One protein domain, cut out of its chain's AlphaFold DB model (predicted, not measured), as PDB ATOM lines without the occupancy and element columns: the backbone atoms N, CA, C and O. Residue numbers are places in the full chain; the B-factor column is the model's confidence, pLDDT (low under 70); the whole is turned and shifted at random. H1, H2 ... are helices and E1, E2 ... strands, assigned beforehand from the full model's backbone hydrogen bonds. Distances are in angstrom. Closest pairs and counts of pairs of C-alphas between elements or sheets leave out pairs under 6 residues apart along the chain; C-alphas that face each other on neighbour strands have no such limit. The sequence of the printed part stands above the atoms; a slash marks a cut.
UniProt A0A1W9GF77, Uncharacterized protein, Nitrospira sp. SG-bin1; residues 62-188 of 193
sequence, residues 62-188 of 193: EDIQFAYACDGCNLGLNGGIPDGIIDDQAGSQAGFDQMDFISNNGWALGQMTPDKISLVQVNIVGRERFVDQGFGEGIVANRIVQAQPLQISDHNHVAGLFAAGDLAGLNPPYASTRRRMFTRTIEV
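AT A GLANCE: This is residues 62 to 188 of the 193 residues of an uncharacterized protein of Nitrospira sp. SG-bin1 (UniProt A0A1W9GF77). What is its shape? With little regular structure, it is a narrow three-strand ribbon with loops at both ends: H1 and residues 79 to 116 at one, residues 128 to 178 at the other, partly folding back over one face. What builds it? The printed part has 127 residues, of which only 33 are in named elements, and these are mostly strand, in the order E1, H1, E2, E3; the sheet is E1, E2, E3, antiparallel. It is loose, with radius of gyration of the C-alphas 19.0 A, spanning 59 by 30 by 23 A.

IN THESE COORDINATES: What comes first? E1, residues 62 to 70, starts at C-alpha (-29.496, 12.960, 2.401) and is 27.1 A long; H1, residues 75 to 78, is 5.7 A. What follows? E2, residues 117 to 127, is 30.1 A; E3, residues 179 to 187, is 26.3 A, ending at C-alpha (-23.179, -3.678, -14.566).

HOW THE PARTS SIT: Which backbone atoms pair? Within hydrogen-bond range are N 67 and O 121 of E1 and E2, 2.9 A, and N 122 and O 184 of hairpin E2 and E3, 2.8 A. Where is H1? It is not on the sheet; it is too short for O i to N i+4 pairs.

THE WHOLE: Which links are long? H1 to E2 and E2 to E3; the printed part has no cut. Where is pLDDT under 70? Residues 106 to 112, 134 to 142 and 156 to 168.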
ATOM      1  N   GLU A  62     -29.226  13.398   1.031       84.56
ATOM      2  CA  GLU A  62     -29.496  12.960   2.401       84.56
ATOM      3  C   GLU A  62     -29.149  11.489   2.622       84.56
ATOM      4  O   GLU A  62     -28.788  11.126   3.732       84.56
ATOM      5  N   ASP A  63     -29.199  10.648   1.587       84.94
ATOM      6  CA  ASP A  63     -28.784   9.249   1.712       84.94
ATOM      7  C   ASP A  63     -28.190   8.699   0.410       84.94
ATOM      8  O   ASP A  63     -28.558   9.116  -0.695       84.94
ATOM      9  N   ILE A  64     -27.264   7.753   0.548       87.50
ATOM     10  CA  ILE A  64     -26.714   6.955  -0.539       87.50
ATOM     11  C   ILE A  64     -26.513   5.525  -0.059       87.50
ATOM     12  O   ILE A  64     -25.858   5.264   0.948       87.50
ATOM     13  N   GLN A  65     -27.032   4.586  -0.834       87.31
ATOM     14  CA  GLN A  65     -26.902   3.173  -0.549       87.31
ATOM     15  C   GLN A  65     -26.458   2.379  -1.761       87.31
ATOM     16  O   GLN A  65     -26.796   2.684  -2.907       87.31
ATOM     17  N   PHE A  66     -25.744   1.304  -1.457       87.81
ATOM     18  CA  PHE A  66     -25.272   0.336  -2.423       87.81
ATOM     19  C   PHE A  66     -25.775  -1.041  -2.013       87.81
ATOM     20  O   PHE A  66     -25.558  -1.480  -0.883       87.81
ATOM     21  N   ALA A  67     -26.416  -1.718  -2.952       90.19
ATOM     22  CA  ALA A  67     -26.657  -3.148  -2.898       90.19
ATOM     23  C   ALA A  67     -25.971  -3.783  -4.107       90.19
ATOM     24  O   ALA A  67     -25.789  -3.128  -5.135       90.19
ATOM     25  N   TYR A  68     -25.564  -5.038  -4.010       89.69
ATOM     26  CA  TYR A  68     -24.878  -5.714  -5.103       89.69
ATOM     27  C   TYR A  68     -25.517  -7.060  -5.399       89.69
ATOM     28  O   TYR A  68     -25.993  -7.745  -4.502       89.69
ATOM     29  N   ALA A  69     -25.509  -7.428  -6.673       90.75
ATOM     30  CA  ALA A  69     -25.819  -8.777  -7.102       90.75
ATOM     31  C   ALA A  69     -24.525  -9.461  -7.517       90.75
ATOM     32  O   ALA A  69     -23.644  -8.852  -8.146       90.75
ATOM     33  N   CYS A  70     -24.413 -10.727  -7.156       87.88
ATOM     34  CA  CYS A  70     -23.201 -11.491  -7.343       87.88
ATOM     35  C   CYS A  70     -23.441 -12.742  -8.181       87.88
ATOM     36  O   CYS A  70     -24.548 -13.259  -8.255       87.88
ATOM     37  N   ASP A  71     -22.376 -13.175  -8.836       88.31
ATOM     38  CA  ASP A  71     -22.273 -14.396  -9.623       88.31
ATOM     39  C   ASP A  71     -21.233 -15.291  -8.941       88.31
ATOM     40  O   ASP A  71     -20.084 -14.883  -8.731       88.31
ATOM     41  N   GLY A  72     -21.649 -16.478  -8.510       85.38
ATOM     42  CA  GLY A  72     -20.792 -17.435  -7.821       85.38
ATOM     43  C   GLY A  72     -20.491 -17.064  -6.368       85.38
ATOM     44  O   GLY A  72     -19.518 -17.554  -5.786       85.38
ATOM     45  N   CYS A  73     -21.273 -16.187  -5.741       80.38
ATOM     46  CA  CYS A  73     -21.099 -15.825  -4.329       80.38
ATOM     47  C   CYS A  73     -21.689 -16.864  -3.376       80.38
ATOM     48  O   CYS A  73     -21.216 -16.981  -2.243       80.38
ATOM     49  N   ASN A  74     -22.679 -17.638  -3.826       79.62
ATOM     50  CA  ASN A  74     -23.282 -18.699  -3.032       79.62
ATOM     51  C   ASN A  74     -22.891 -20.086  -3.571       79.62
ATOM     52  O   ASN A  74     -23.241 -20.466  -4.687       79.62
ATOM     53  N   LEU A  75     -22.194 -20.874  -2.741       79.25
ATOM     54  CA  LEU A  75     -21.765 -22.239  -3.079       79.25
ATOM     55  C   LEU A  75     -22.933 -23.174  -3.420       79.25
ATOM     56  O   LEU A  75     -22.773 -24.063  -4.250       79.25
ATOM     57  N   GLY A  76     -24.086 -22.996  -2.770       76.44
ATOM     58  CA  GLY A  76     -25.247 -23.867  -2.948       76.44
ATOM     59  C   GLY A  76     -26.075 -23.561  -4.195       76.44
ATOM     60  O   GLY A  76     -26.795 -24.443  -4.653       76.44
ATOM     61  N   LEU A  77     -25.971 -22.344  -4.735       76.56
ATOM     62  CA  LEU A  77     -26.749 -21.905  -5.899       76.56
ATOM     63  C   LEU A  77     -25.940 -21.994  -7.192       76.56
ATOM     64  O   LEU A  77     -26.454 -22.494  -8.186       76.56
ATOM     65  N   ASN A  78     -24.671 -21.573  -7.160       70.06
ATOM     66  CA  ASN A  78     -23.826 -21.501  -8.356       70.06
ATOM     67  C   ASN A  78     -22.398 -22.032  -8.118       70.06
ATOM     68  O   ASN A  78     -21.405 -21.528  -8.637       70.06
ATOM     69  N   GLY A  79     -22.249 -23.016  -7.223       73.19
ATOM     70  CA  GLY A  79     -20.980 -23.729  -7.006       73.19
ATOM     71  C   GLY A  79     -19.812 -22.881  -6.485       73.19
ATOM     72  O   GLY A  79     -18.707 -23.397  -6.327       73.19
ATOM     73  N   GLY A  80     -20.034 -21.597  -6.190       78.94
ATOM     74  CA  GLY A  80     -19.011 -20.668  -5.718       78.94
ATOM     75  C   GLY A  80     -18.069 -20.140  -6.804       78.94
ATOM     76  O   GLY A  80     -17.038 -19.561  -6.445       78.94
ATOM     77  N   ILE A  81     -18.376 -20.357  -8.085       82.94
ATOM     78  CA  ILE A  81     -17.527 -19.985  -9.224       82.94
ATOM     79  C   ILE A  81     -18.331 -19.063 -10.144       82.94
ATOM     80  O   ILE A  81     -19.415 -19.466 -10.543       82.94
ATOM     81  N   PRO A  82     -17.813 -17.873 -10.499       85.88
ATOM     82  CA  PRO A  82     -18.481 -17.005 -11.460       85.88
ATOM     83  C   PRO A  82     -18.624 -17.675 -12.835       85.88
ATOM     84  O   PRO A  82     -17.616 -18.078 -13.421       85.88
ATOM     85  N   ASP A  83     -19.843 -17.773 -13.363       86.00
ATOM     86  CA  ASP A  83     -20.150 -18.415 -14.650       86.00
ATOM     87  C   ASP A  83     -20.848 -17.489 -15.667       86.00
ATOM     88  O   ASP A  83     -21.155 -17.894 -16.791       86.00
ATOM     89  N   GLY A  84     -21.039 -16.218 -15.314       85.25
ATOM     90  CA  GLY A  84     -21.751 -15.240 -16.135       85.25
ATOM     91  C   GLY A  84     -23.226 -15.086 -15.771       85.25
ATOM     92  O   GLY A  84     -23.861 -14.152 -16.270       85.25
ATOM     93  N   ILE A  85     -23.767 -15.953 -14.914       87.88
ATOM     94  CA  ILE A  85     -25.166 -15.951 -14.498       87.88
ATOM     95  C   ILE A  85     -25.246 -15.383 -13.084       87.88
ATOM     96  O   ILE A  85     -24.553 -15.806 -12.171       87.88
ATOM     97  N   ILE A  86     -26.085 -14.368 -12.896       89.75
ATOM     98  CA  ILE A  86     -26.266 -13.770 -11.573       89.75
ATOM     99  C   ILE A  86     -27.029 -14.759 -10.692       89.75
ATOM    100  O   ILE A  86     -28.061 -15.289 -11.105       89.75
ATOM    101  N   ASP A  87     -26.525 -14.977  -9.480       89.06
ATOM    102  CA  ASP A  87     -27.107 -15.904  -8.523       89.06
ATOM    103  C   ASP A  87     -28.482 -15.395  -8.042       89.06
ATOM    104  O   ASP A  87     -28.603 -14.276  -7.540       89.06
ATOM    105  N   ASP A  88     -29.494 -16.257  -8.116       89.50
ATOM    106  CA  ASP A  88     -30.823 -16.075  -7.514       89.50
ATOM    107  C   ASP A  88     -30.774 -16.453  -6.022       89.50
ATOM    108  O   ASP A  88     -31.062 -17.582  -5.617       89.50
ATOM    109  N   GLN A  89     -30.301 -15.512  -5.202       83.50
ATOM    110  CA  GLN A  89     -30.119 -15.664  -3.755       83.50
ATOM    111  C   GLN A  89     -31.411 -16.025  -3.017       83.50
ATOM    112  O   GLN A  89     -31.359 -16.731  -2.006       83.50
ATOM    113  N   ALA A  90     -32.551 -15.527  -3.489       84.38
ATOM    114  CA  ALA A  90     -33.866 -15.753  -2.913       84.38
ATOM    115  C   ALA A  90     -34.444 -17.128  -3.294       84.38
ATOM    116  O   ALA A  90     -35.376 -17.597  -2.631       84.38
ATOM    117  N   GLY A  91     -33.888 -17.794  -4.312       83.12
ATOM    118  CA  GLY A  91     -34.373 -19.076  -4.826       83.12
ATOM    119  C   GLY A  91     -35.718 -18.950  -5.546       83.12
ATOM    120  O   GLY A  91     -36.564 -19.850  -5.465       83.12
ATOM    121  N   SER A  92     -35.950 -17.805  -6.184       85.44
ATOM    122  CA  SER A  92     -37.132 -17.493  -6.970       85.44
ATOM    123  C   SER A  92     -37.229 -18.374  -8.218       85.44
ATOM    124  O   SER A  92     -36.359 -18.418  -9.081       85.44
ATOM    125  N   GLN A  93     -38.375 -19.026  -8.421       83.00
ATOM    126  CA  GLN A  93     -38.608 -19.815  -9.643       83.00
ATOM    127  C   GLN A  93     -38.593 -18.967 -10.929       83.00
ATOM    128  O   GLN A  93     -38.478 -19.520 -12.021       83.00
ATOM    129  N   ALA A  94     -38.740 -17.643 -10.809       86.38
ATOM    130  CA  ALA A  94     -38.666 -16.706 -11.926       86.38
ATOM    131  C   ALA A  94     -37.220 -16.308 -12.288       86.38
ATOM    132  O   ALA A  94     -37.021 -15.630 -13.298       86.38
ATOM    133  N   GLY A  95     -36.232 -16.758 -11.507       87.69
ATOM    134  CA  GLY A  95     -34.839 -16.335 -11.594       87.69
ATOM    135  C   GLY A  95     -34.589 -15.007 -10.880       87.69
ATOM    136  O   GLY A  95     -35.418 -14.550 -10.098       87.69
ATOM    137  N   PHE A  96     -33.443 -14.397 -11.195       90.31
ATOM    138  CA  PHE A  96     -32.951 -13.181 -10.547       90.31
ATOM    139  C   PHE A  96     -33.966 -12.022 -10.543       90.31
ATOM    140  O   PHE A  96     -34.459 -11.602 -11.597       90.31
ATOM    141  N   ASP A  97     -34.211 -11.448  -9.367       91.56
ATOM    142  CA  ASP A  97     -35.098 -10.325  -9.108       91.56
ATOM    143  C   ASP A  97     -34.534  -9.326  -8.066       91.56
ATOM    144  O   ASP A  97     -33.346  -9.284  -7.745       91.56
ATOM    145  N   GLN A  98     -35.379  -8.405  -7.594       89.50
ATOM    146  CA  GLN A  98     -34.969  -7.333  -6.682       89.50
ATOM    147  C   GLN A  98     -34.545  -7.842  -5.291       89.50
ATOM    148  O   GLN A  98     -33.766  -7.162  -4.620       89.50
ATOM    149  N   MET A  99     -35.050  -8.994  -4.846       88.00
ATOM    150  CA  MET A  99     -34.733  -9.581  -3.540       88.00
ATOM    151  C   MET A  99     -33.344 -10.226  -3.509       88.00
ATOM    152  O   MET A  99     -32.828 -10.501  -2.427       88.00
ATOM    153  N   ASP A 100     -32.728 -10.414  -4.675       88.88
ATOM    154  CA  ASP A 100     -31.395 -10.998  -4.812       88.88
ATOM    155  C   ASP A 100     -30.258  -9.996  -4.618       88.88
ATOM    156  O   ASP A 100     -29.091 -10.378  -4.500       88.88
ATOM    157  N   PHE A 101     -30.574  -8.698  -4.573       89.75
ATOM    158  CA  PHE A 101     -29.592  -7.678  -4.241       89.75
ATOM    159  C   PHE A 101     -29.234  -7.740  -2.757       89.75
ATOM    160  O   PHE A 101     -30.068  -7.571  -1.871       89.75
ATOM    161  N   ILE A 102     -27.946  -7.912  -2.495       87.62
ATOM    162  CA  ILE A 102     -27.377  -8.015  -1.161       87.62
ATOM    163  C   ILE A 102     -26.956  -6.620  -0.682       87.62
ATOM    164  O   ILE A 102     -26.147  -5.948  -1.326       87.62
ATOM    165  N   SER A 103     -27.460  -6.196   0.475       86.12
ATOM    166  CA  SER A 103     -27.076  -4.959   1.173       86.12
ATOM    167  C   SER A 103     -26.680  -5.227   2.634       86.12
ATOM    168  O   SER A 103     -26.742  -6.366   3.093       86.12
ATOM    169  N   ASN A 104     -26.152  -4.202   3.322       76.25
ATOM    170  CA  ASN A 104     -25.721  -4.235   4.736       76.25
ATOM    171  C   ASN A 104     -24.888  -5.467   5.136       76.25
ATOM    172  O   ASN A 104     -25.025  -6.026   6.225       76.25
ATOM    173  N   ASN A 105     -24.004  -5.894   4.237       71.50
ATOM    174  CA  ASN A 105     -23.126  -7.027   4.475       71.50
ATOM    175  C   ASN A 105     -21.749  -6.549   4.942       71.50
ATOM    176  O   ASN A 105     -21.229  -5.534   4.475       71.50
ATOM    177  N   GLY A 106     -21.134  -7.291   5.864       64.06
ATOM    178  CA  GLY A 106     -19.774  -7.001   6.310       64.06
ATOM    179  C   GLY A 106     -18.768  -7.141   5.162       64.06
ATOM    180  O   GLY A 106     -18.806  -8.127   4.427       64.06
ATOM    181  N   TRP A 107     -17.818  -6.204   5.066       52.94
ATOM    182  CA  TRP A 107     -16.784  -6.099   4.016       52.94
ATOM    183  C   TRP A 107     -15.821  -7.305   3.895       52.94
ATOM    184  O   TRP A 107     -14.893  -7.274   3.093       52.94
ATOM    185  N   ALA A 108     -16.018  -8.366   4.682       51.88
ATOM    186  CA  ALA A 108     -15.191  -9.574   4.702       51.88
ATOM    187  C   ALA A 108     -16.005 -10.884   4.687       51.88
ATOM    188  O   ALA A 108     -15.445 -11.961   4.889       51.88
ATOM    189  N   LEU A 109     -17.323 -10.817   4.471       60.72
ATOM    190  CA  LEU A 109     -18.130 -12.013   4.230       60.72
ATOM    191  C   LEU A 109     -17.925 -12.473   2.781       60.72
ATOM    192  O   LEU A 109     -17.800 -11.639   1.886       60.72
ATOM    193  N   GLY A 110     -17.908 -13.789   2.537       56.31
ATOM    194  CA  GLY A 110     -17.577 -14.368   1.221       56.31
ATOM    195  C   GLY A 110     -18.435 -13.867   0.047       56.31
ATOM    196  O   GLY A 110     -18.021 -13.970  -1.106       56.31
ATOM    197  N   GLN A 111     -19.594 -13.267   0.333       61.03
ATOM    198  CA  GLN A 111     -20.470 -12.640  -0.655       61.03
ATOM    199  C   GLN A 111     -19.917 -11.310  -1.221       61.03
ATOM    200  O   GLN A 111     -20.215 -10.995  -2.365       61.03
ATOM    201  N   MET A 112     -19.043 -10.578  -0.511       69.56
ATOM    202  CA  MET A 112     -18.387  -9.341  -0.994       69.56
ATOM    203  C   MET A 112     -17.008  -9.597  -1.644       69.56
ATOM    204  O   MET A 112     -16.091  -8.783  -1.531       69.56
ATOM    205  N   THR A 113     -16.819 -10.731  -2.325       77.81
ATOM    206  CA  THR A 113     -15.560 -10.971  -3.055       77.81
ATOM    207  C   THR A 113     -15.582 -10.167  -4.363       77.81
ATOM    208  O   THR A 113     -16.513 -10.362  -5.148       77.81
ATOM    209  N   PRO A 114     -14.623  -9.248  -4.614       78.44
ATOM    210  CA  PRO A 114     -14.735  -8.295  -5.712       78.44
ATOM    211  C   PRO A 114     -14.986  -8.929  -7.075       78.44
ATOM    212  O   PRO A 114     -15.854  -8.425  -7.770       78.44
ATOM    213  N   ASP A 115     -14.310 -10.030  -7.424       81.44
ATOM    214  CA  ASP A 115     -14.426 -10.773  -8.694       81.44
ATOM    215  C   ASP A 115     -15.820 -11.371  -8.947       81.44
ATOM    216  O   ASP A 115     -16.182 -11.628 -10.093       81.44
ATOM    217  N   LYS A 116     -16.621 -11.530  -7.891       84.81
ATOM    218  CA  LYS A 116     -17.963 -12.124  -7.935       84.81
ATOM    219  C   LYS A 116     -19.077 -11.095  -8.074       84.81
ATOM    220  O   LYS A 116     -20.216 -11.457  -8.345       84.81
ATOM    221  N   ILE A 117     -18.793  -9.810  -7.879       87.50
ATOM    222  CA  ILE A 117     -19.800  -8.755  -8.026       87.50
ATOM    223  C   ILE A 117     -20.052  -8.531  -9.522       87.50
ATOM    224  O   ILE A 117     -19.116  -8.245 -10.267       87.50
ATOM    225  N   SER A 118     -21.313  -8.654  -9.949       89.38
ATOM    226  CA  SER A 118     -21.729  -8.495 -11.354       89.38
ATOM    227  C   SER A 118     -22.589  -7.254 -11.573       89.38
ATOM    228  O   SER A 118     -22.384  -6.523 -12.544       89.38
ATOM    229  N   LEU A 119     -23.508  -6.966 -10.649       91.94
ATOM    230  CA  LEU A 119     -24.308  -5.744 -10.663       91.94
ATOM    231  C   LEU A 119     -24.161  -4.991  -9.348       91.94
ATOM    232  O   LEU A 119     -24.020  -5.585  -8.281       91.94
ATOM    233  N   VAL A 120     -24.288  -3.674  -9.421       91.88
ATOM    234  CA  VAL A 120     -24.441  -2.803  -8.259       91.88
ATOM    235  C   VAL A 120     -25.673  -1.941  -8.468       91.88
ATOM    236  O   VAL A 120     -25.784  -1.227  -9.463       91.88
ATOM    237  N   GLN A 121     -26.603  -2.002  -7.525       93.06
ATOM    238  CA  GLN A 121     -27.713  -1.074  -7.428       93.06
ATOM    239  C   GLN A 121     -27.311   0.085  -6.520       93.06
ATOM    240  O   GLN A 121     -26.977  -0.102  -5.350       93.06
ATOM    241  N   VAL A 122     -27.341   1.289  -7.081       92.44
ATOM    242  CA  VAL A 122     -27.083   2.539  -6.375       92.44
ATOM    243  C   VAL A 122     -28.411   3.237  -6.146       92.44
ATOM    244  O   VAL A 122     -29.149   3.499  -7.098       92.44
ATOM    245  N   ASN A 123     -28.688   3.560  -4.891       91.44
ATOM    246  CA  ASN A 123     -29.849   4.327  -4.481       91.44
ATOM    247  C   ASN A 123     -29.389   5.653  -3.881       91.44
ATOM    248  O   ASN A 123     -28.495   5.662  -3.039       91.44
ATOM    249  N   ILE A 124     -29.984   6.763  -4.311       91.12
ATOM    250  CA  ILE A 124     -29.650   8.109  -3.828       91.12
ATOM    251  C   ILE A 124     -30.938   8.827  -3.432       91.12
ATOM    252  O   ILE A 124     -31.902   8.826  -4.203       91.12
ATOM    253  N   VAL A 125     -30.937   9.473  -2.264       89.75
ATOM    254  CA  VAL A 125     -32.003  10.378  -1.811       89.75
ATOM    255  C   VAL A 125     -31.533  11.813  -1.924       89.75
ATOM    256  O   VAL A 125     -30.594  12.219  -1.244       89.75
ATOM    257  N   GLY A 126     -32.234  12.587  -2.747       89.38
ATOM    258  CA  GLY A 126     -32.109  14.037  -2.779       89.38
ATOM    259  C   GLY A 126     -33.323  14.706  -2.144       89.38
ATOM    260  O   GLY A 126     -34.456  14.246  -2.327       89.38
ATOM    261  N   ARG A 127     -33.107  15.815  -1.443       86.38
ATOM    262  CA  ARG A 127     -34.169  16.733  -1.010       86.38
ATOM    263  C   ARG A 127     -34.295  17.907  -1.976       86.38
ATOM    264  O   ARG A 127     -33.361  18.244  -2.689       86.38
ATOM    265  N   GLU A 128     -35.445  18.563  -1.972       84.50
ATOM    266  CA  GLU A 128     -35.579  19.880  -2.594       84.50
ATOM    267  C   GLU A 128     -34.917  20.959  -1.705       84.50
ATOM    268  O   GLU A 128     -35.082  20.962  -0.477       84.50
ATOM    269  N   ARG A 129     -34.172  21.882  -2.333       78.75
ATOM    270  CA  ARG A 129     -33.490  23.027  -1.694       78.75
ATOM    271  C   ARG A 129     -34.409  23.918  -0.879       78.75
ATOM    272  O   ARG A 129     -34.053  24.428   0.181       78.75
ATOM    273  N   PHE A 130     -35.585  24.164  -1.435       79.44
ATOM    274  CA  PHE A 130     -36.557  25.108  -0.916       79.44
ATOM    275  C   PHE A 130     -37.766  24.356  -0.376       79.44
ATOM    276  O   PHE A 130     -37.967  23.183  -0.683       79.44
ATOM    277  N   VAL A 131     -38.575  25.051   0.425       78.00
ATOM    278  CA  VAL A 131     -39.891  24.551   0.836       78.00
ATOM    279  C   VAL A 131     -40.653  24.114  -0.415       78.00
ATOM    280  O   VAL A 131     -40.679  24.860  -1.398       78.00
ATOM    281  N   ASP A 132     -41.236  22.914  -0.377       75.44
ATOM    282  CA  ASP A 132     -41.984  22.364  -1.512       75.44
ATOM    283  C   ASP A 132     -43.077  23.355  -1.918       75.44
ATOM    284  O   ASP A 132     -43.914  23.761  -1.108       75.44
ATOM    285  N   GLN A 133     -43.055  23.761  -3.183       72.00
ATOM    286  CA  GLN A 133     -43.999  24.744  -3.711       72.00
ATOM    287  C   GLN A 133     -45.308  24.104  -4.184       72.00
ATOM    288  O   GLN A 133     -46.225  24.828  -4.565       72.00
ATOM    289  N   GLY A 134     -45.407  22.768  -4.148       67.75
ATOM    290  CA  GLY A 134     -46.541  22.022  -4.678       67.75
ATOM    291  C   GLY A 134     -46.587  22.063  -6.210       67.75
ATOM    292  O   GLY A 134     -46.257  23.057  -6.851       67.75
ATOM    293  N   PHE A 135     -47.027  20.977  -6.846       64.88
ATOM    294  CA  PHE A 135     -47.313  20.980  -8.287       64.88
ATOM    295  C   PHE A 135     -48.682  21.634  -8.573       64.88
ATOM    296  O   PHE A 135     -49.564  21.008  -9.151       64.88
ATOM    297  N   GLY A 136     -48.873  22.889  -8.141       59.78
ATOM    298  CA  GLY A 136     -50.064  23.698  -8.449       59.78
ATOM    299  C   GLY A 136     -51.110  23.851  -7.334       59.78
ATOM    300  O   GLY A 136     -52.097  24.555  -7.534       59.78
ATOM    301  N   GLU A 137     -50.905  23.271  -6.152       54.19
ATOM    302  CA  GLU A 137     -51.678  23.608  -4.949       54.19
ATOM    303  C   GLU A 137     -50.896  24.678  -4.184       54.19
ATOM    304  O   GLU A 137     -49.731  24.451  -3.872       54.19
ATOM    305  N   GLY A 138     -51.489  25.854  -3.954       54.50
ATOM    306  CA  GLY A 138     -50.787  27.033  -3.428       54.50
ATOM    307  C   GLY A 138     -49.909  26.763  -2.199       54.50
ATOM    308  O   GLY A 138     -50.151  25.830  -1.441       54.50
ATOM    309  N   ILE A 139     -48.895  27.609  -1.993       53.56
ATOM    310  CA  ILE A 139     -47.950  27.517  -0.869       53.56
ATOM    311  C   ILE A 139     -48.731  27.536   0.453       53.56
ATOM    312  O   ILE A 139     -49.144  28.594   0.929       53.56
ATOM    313  N   VAL A 140     -48.942  26.367   1.059       56.66
ATOM    314  CA  VAL A 140     -49.535  26.262   2.395       56.66
ATOM    315  C   VAL A 140     -48.395  26.238   3.405       56.66
ATOM    316  O   VAL A 140     -47.678  25.244   3.528       56.66
ATOM    317  N   ALA A 141     -48.227  27.337   4.143       54.88
ATOM    318  CA  ALA A 141     -47.337  27.372   5.296       54.88
ATOM    319  C   ALA A 141     -47.704  26.235   6.274       54.88
ATOM    320  O   ALA A 141     -48.880  26.028   6.567       54.88
ATOM    321  N   ASN A 142     -46.703  25.503   6.772       59.28
ATOM    322  CA  ASN A 142     -46.840  24.358   7.688       59.28
ATOM    323  C   ASN A 142     -47.495  23.084   7.116       59.28
ATOM    324  O   ASN A 142     -47.896  22.212   7.891       59.28
ATOM    325  N   ARG A 143     -47.572  22.909   5.789       70.00
ATOM    326  CA  ARG A 143     -47.892  21.589   5.225       70.00
ATOM    327  C   ARG A 143     -46.744  20.624   5.513       70.00
ATOM    328  O   ARG A 143     -45.605  20.865   5.120       70.00
ATOM    329  N   ILE A 144     -47.061  19.511   6.167       72.81
ATOM    330  CA  ILE A 144     -46.139  18.383   6.272       72.81
ATOM    331  C   ILE A 144     -46.151  17.675   4.921       72.81
ATOM    332  O   ILE A 144     -47.148  17.067   4.537       72.81
ATOM    333  N   VAL A 145     -45.048  17.794   4.195       79.62
ATOM    334  CA  VAL A 145     -44.842  17.128   2.904       79.62
ATOM    335  C   VAL A 145     -44.306  15.726   3.134       79.62
ATOM    336  O   VAL A 145     -44.770  14.776   2.511       79.62
ATOM    337  N   GLN A 146     -43.371  15.585   4.074       77.75
ATOM    338  CA  GLN A 146     -42.788  14.297   4.415       77.75
ATOM    339  C   GLN A 146     -42.435  14.236   5.901       77.75
ATOM    340  O   GLN A 146     -41.474  14.846   6.354       77.75
ATOM    341  N   ALA A 147     -43.226  13.493   6.673       73.00
ATOM    342  CA  ALA A 147     -43.107  13.475   8.131       73.00
ATOM    343  C   ALA A 147     -41.894  12.687   8.653       73.00
ATOM    344  O   ALA A 147     -41.496  12.902   9.792       73.00
ATOM    345  N   GLN A 148     -41.349  11.759   7.856       77.31
ATOM    346  CA  GLN A 148     -40.335  10.792   8.290       77.31
ATOM    347  C   GLN A 148     -39.177  10.668   7.282       77.31
ATOM    348  O   GLN A 148     -39.402  10.859   6.074       77.31
ATOM    349  N   PRO A 149     -37.955  10.340   7.752       76.56
ATOM    350  CA  PRO A 149     -36.832   9.899   6.922       76.56
ATOM    351  C   PRO A 149     -37.256   8.900   5.849       76.56
ATOM    352  O   PRO A 149     -38.000   7.962   6.142       76.56
ATOM    353  N   LEU A 150     -36.813   9.103   4.605       80.19
ATOM    354  CA  LEU A 150     -37.024   8.098   3.569       80.19
ATOM    355  C   LEU A 150     -36.057   6.942   3.817       80.19
ATOM    356  O   LEU A 150     -34.881   7.045   3.496       80.19
ATOM    357  N   GLN A 151     -36.555   5.846   4.379       78.00
ATOM    358  CA  GLN A 151     -35.752   4.640   4.532       78.00
ATOM    359  C   GLN A 151     -35.590   3.953   3.172       78.00
ATOM    360  O   GLN A 151     -36.585   3.617   2.528       78.00
ATOM    361  N   ILE A 152     -34.345   3.734   2.751       78.81
ATOM    362  CA  ILE A 152     -34.024   2.893   1.600       78.81
ATOM    363  C   ILE A 152     -33.402   1.598   2.107       78.81
ATOM    364  O   ILE A 152     -32.647   1.604   3.081       78.81
ATOM    365  N   SER A 153     -33.769   0.493   1.450       77.75
ATOM    366  CA  SER A 153     -33.303  -0.855   1.761       77.75
ATOM    367  C   SER A 153     -33.325  -1.113   3.278       77.75
ATOM    368  O   SER A 153     -34.347  -0.954   3.951       77.75
ATOM    369  N   ASP A 154     -32.174  -1.465   3.825       74.50
ATOM    370  CA  ASP A 154     -31.899  -1.785   5.212       74.50
ATOM    371  C   ASP A 154     -31.208  -0.652   5.988       74.50
ATOM    372  O   ASP A 154     -30.923  -0.825   7.177       74.50
ATOM    373  N   HIS A 155     -30.973   0.521   5.383       72.88
ATOM    374  CA  HIS A 155     -30.413   1.662   6.109       72.88
ATOM    375  C   HIS A 155     -31.511   2.409   6.852       72.88
ATOM    376  O   HIS A 155     -32.167   3.324   6.346       72.88
ATOM    377  N   ASN A 156     -31.697   2.009   8.106       68.19
ATOM    378  CA  ASN A 156     -32.549   2.729   9.030       68.19
ATOM    379  C   ASN A 156     -31.900   4.066   9.413       68.19
ATOM    380  O   ASN A 156     -30.958   4.105  10.205       68.19
ATOM    381  N   HIS A 157     -32.470   5.161   8.915       62.94
ATOM    382  CA  HIS A 157     -32.025   6.516   9.233       62.94
ATOM    383  C   HIS A 157     -32.025   6.817  10.739       62.94
ATOM    384  O   HIS A 157     -31.203   7.601  11.184       62.94
ATOM    385  N   VAL A 158     -32.890   6.185  11.543       57.12
ATOM    386  CA  VAL A 158     -32.959   6.404  13.004       57.12
ATOM    387  C   VAL A 158     -31.753   5.801  13.744       57.12
ATOM    388  O   VAL A 158     -31.473   6.180  14.879       57.12
ATOM    389  N   ALA A 159     -31.034   4.871  13.111       55.69
ATOM    390  CA  ALA A 159     -29.843   4.215  13.650       55.69
ATOM    391  C   ALA A 159     -28.550   4.596  12.893       55.69
ATOM    392  O   ALA A 159     -27.504   3.999  13.147       55.69
ATOM    393  N   GLY A 160     -28.637   5.539  11.949       57.75
ATOM    394  CA  GLY A 160     -27.563   5.915  11.029       57.75
ATOM    395  C   GLY A 160     -26.861   7.230  11.385       57.75
ATOM    396  O   GLY A 160     -26.897   7.694  12.521       57.75
ATOM    397  N   LEU A 161     -26.212   7.829  10.380       56.91
ATOM    398  CA  LEU A 161     -25.437   9.075  10.495       56.91
ATOM    399  C   LEU A 161     -26.287  10.294  10.894       56.91
ATOM    400  O   LEU A 161     -25.758  11.230  11.482       56.91
ATOM    401  N   PHE A 162     -27.588  10.267  10.592       59.22
ATOM    402  CA  PHE A 162     -28.541  11.270  11.051       59.22
ATOM    403  C   PHE A 162     -29.153  10.819  12.381       59.22
ATOM    404  O   PHE A 162     -30.034   9.963  12.417       59.22
ATOM    405  N   ALA A 163     -28.742  11.420  13.492       59.06
ATOM    406  CA  ALA A 163     -29.503  11.335  14.726       59.06
ATOM    407  C   ALA A 163     -30.871  12.019  14.540       59.06
ATOM    408  O   ALA A 163     -31.026  12.941  13.739       59.06
ATOM    409  N   ALA A 164     -31.880  11.642  15.335       56.94
ATOM    410  CA  ALA A 164     -33.206  12.277  15.279       56.94
ATOM    411  C   ALA A 164     -33.161  13.819  15.424       56.94
ATOM    412  O   ALA A 164     -34.055  14.512  14.935       56.94
ATOM    413  N   GLY A 165     -32.115  14.361  16.063       58.88
ATOM    414  CA  GLY A 165     -31.869  15.801  16.184       58.88
ATOM    415  C   GLY A 165     -31.385  16.482  14.897       58.88
ATOM    416  O   GLY A 165     -31.686  17.658  14.694       58.88
ATOM    417  N   ASP A 166     -30.723  15.758  13.994       63.34
ATOM    418  CA  ASP A 166     -30.123  16.332  12.781       63.34
ATOM    419  C   ASP A 166     -31.197  16.783  11.787       63.34
ATOM    420  O   ASP A 166     -31.046  17.792  11.103       63.34
ATOM    421  N   LEU A 167     -32.350  16.106  11.790       69.56
ATOM    422  CA  LEU A 167     -33.520  16.460  10.980       69.56
ATOM    423  C   LEU A 167     -34.162  17.785  11.420       69.56
ATOM    424  O   LEU A 167     -34.755  18.492  10.601       69.56
ATOM    425  N   ALA A 168     -34.057  18.122  12.711       66.00
ATOM    426  CA  ALA A 168     -34.618  19.344  13.284       66.00
ATOM    427  C   ALA A 168     -33.742  20.580  13.009       66.00
ATOM    428  O   ALA A 168     -34.265  21.692  12.969       66.00
ATOM    429  N   GLY A 169     -32.436  20.387  12.793       70.00
ATOM    430  CA  GLY A 169     -31.482  21.447  12.443       70.00
ATOM    431  C   GLY A 169     -31.475  21.831  10.960       70.00
ATOM    432  O   GLY A 169     -30.844  22.818  10.582       70.00
ATOM    433  N   LEU A 170     -32.181  21.076  10.113       75.56
ATOM    434  CA  LEU A 170     -32.260  21.344   8.681       75.56
ATOM    435  C   LEU A 170     -33.017  22.644   8.392       75.56
ATOM    436  O   LEU A 170     -34.094  22.892   8.933       75.56
ATOM    437  N   ASN A 171     -32.493  23.439   7.460       75.44
ATOM    438  CA  ASN A 171     -33.159  24.638   6.968       75.44
ATOM    439  C   ASN A 171     -33.266  24.594   5.436       75.44
ATOM    440  O   ASN A 171     -32.234  24.675   4.781       75.44
ATOM    441  N   PRO A 172     -34.472  24.494   4.850       79.19
ATOM    442  CA  PRO A 172     -35.766  24.449   5.532       79.19
ATOM    443  C   PRO A 172     -35.980  23.123   6.301       79.19
ATOM    444  O   PRO A 172     -35.313  22.131   5.985       79.19
ATOM    445  N   PRO A 173     -36.880  23.079   7.305       80.69
ATOM    446  CA  PRO A 173     -37.097  21.895   8.140       80.69
ATOM    447  C   PRO A 173     -37.413  20.647   7.323       80.69
ATOM    448  O   PRO A 173     -38.087  20.744   6.292       80.69
ATOM    449  N   TYR A 174     -37.003  19.475   7.817       80.94
ATOM    450  CA  TYR A 174     -37.204  18.195   7.130       80.94
ATOM    451  C   TYR A 174     -38.638  18.053   6.584       80.94
ATOM    452  O   TYR A 174     -38.839  17.919   5.378       80.94
ATOM    453  N   ALA A 175     -39.642  18.247   7.445       82.25
ATOM    454  CA  ALA A 175     -41.059  18.075   7.116       82.25
ATOM    455  C   ALA A 175     -41.611  18.988   6.006       82.25
ATOM    456  O   ALA A 175     -42.676  18.701   5.460       82.25
ATOM    457  N   SER A 176     -40.910  20.073   5.671       80.81
ATOM    458  CA  SER A 176     -41.364  21.097   4.718       80.81
ATOM    459  C   SER A 176     -40.847  20.902   3.288       80.81
ATOM    460  O   SER A 176     -41.168  21.689   2.400       80.81
ATOM    461  N   THR A 177     -40.032  19.872   3.057       83.56
ATOM    462  CA  THR A 177     -39.408  19.608   1.753       83.56
ATOM    463  C   THR A 177     -39.787  18.241   1.220       83.56
ATOM    464  O   THR A 177     -40.038  17.306   1.982       83.56
ATOM    465  N   ARG A 178     -39.846  18.119  -0.107       85.75
ATOM    466  CA  ARG A 178     -40.029  16.831  -0.771       85.75
ATOM    467  C   ARG A 178     -38.672  16.159  -0.963       85.75
ATOM    468  O   ARG A 178     -37.691  16.837  -1.268       85.75
ATOM    469  N   ARG A 179     -38.629  14.830  -0.841       86.38
ATOM    470  CA  ARG A 179     -37.501  14.019  -1.314       86.38
ATOM    471  C   ARG A 179     -37.836  13.260  -2.578       86.38
ATOM    472  O   ARG A 179     -38.989  12.921  -2.841       86.38
ATOM    473  N   ARG A 180     -36.798  12.980  -3.355       87.31
ATOM    474  CA  ARG A 180     -36.852  12.103  -4.518       87.31
ATOM    475  C   ARG A 180     -35.764  11.058  -4.381       87.31
ATOM    476  O   ARG A 180     -34.634  11.371  -4.016       87.31
ATOM    477  N   MET A 181     -36.135   9.828  -4.692       89.50
ATOM    478  CA  MET A 181     -35.221   8.704  -4.752       89.50
ATOM    479  C   MET A 181     -34.885   8.421  -6.207       89.50
ATOM    480  O   MET A 181     -35.767   8.404  -7.068       89.50
ATOM    481  N   PHE A 182     -33.608   8.187  -6.462       91.69
ATOM    482  CA  PHE A 182     -33.130   7.680  -7.732       91.69
ATOM    483  C   PHE A 182     -32.442   6.340  -7.509       91.69
ATOM    484  O   PHE A 182     -31.511   6.244  -6.711       91.69
ATOM    485  N   THR A 183     -32.893   5.330  -8.246       92.69
ATOM    486  CA  THR A 183     -32.309   3.990  -8.252       92.69
ATOM    487  C   THR A 183     -31.726   3.713  -9.618       92.69
ATOM    488  O   THR A 183     -32.391   3.901 -10.639       92.69
ATOM    489  N   ARG A 184     -30.488   3.224  -9.645       94.62
ATOM    490  CA  ARG A 184     -29.854   2.765 -10.874       94.62
ATOM    491  C   ARG A 184     -29.066   1.497 -10.635       94.62
ATOM    492  O   ARG A 184     -28.199   1.456  -9.770       94.62
ATOM    493  N   THR A 185     -29.315   0.508 -11.479       94.31
ATOM    494  CA  THR A 185     -28.497  -0.698 -11.564       94.31
ATOM    495  C   THR A 185     -27.388  -0.490 -12.589       94.31
ATOM    496  O   THR A 185     -27.621   0.028 -13.685       94.31
ATOM    497  N   ILE A 186     -26.171  -0.853 -12.207       93.12
ATOM    498  CA  ILE A 186     -24.953  -0.705 -12.992       93.12
ATOM    499  C   ILE A 186     -24.315  -2.083 -13.106       93.12
ATOM    500  O   ILE A 186     -24.073  -2.736 -12.096       93.12
ATOM    501  N   GLU A 187     -24.019  -2.509 -14.328       90.38
ATOM    502  CA  GLU A 187     -23.179  -3.678 -14.566       90.38
ATOM    503  C   GLU A 187     -21.715  -3.301 -14.342       90.38
ATOM    504  O   GLU A 187     -21.214  -2.329 -14.921       90.38
ATOM    505  N   VAL A 188     -21.030  -4.038 -13.470       85.25
ATOM    506  CA  VAL A 188     -19.618  -3.783 -13.190       85.25
ATOM    507  C   VAL A 188     -18.748  -4.597 -14.134       85.25
ATOM    508  O   VAL A 188     -18.876  -5.811 -14.266       85.25
TER     509      VAL A 188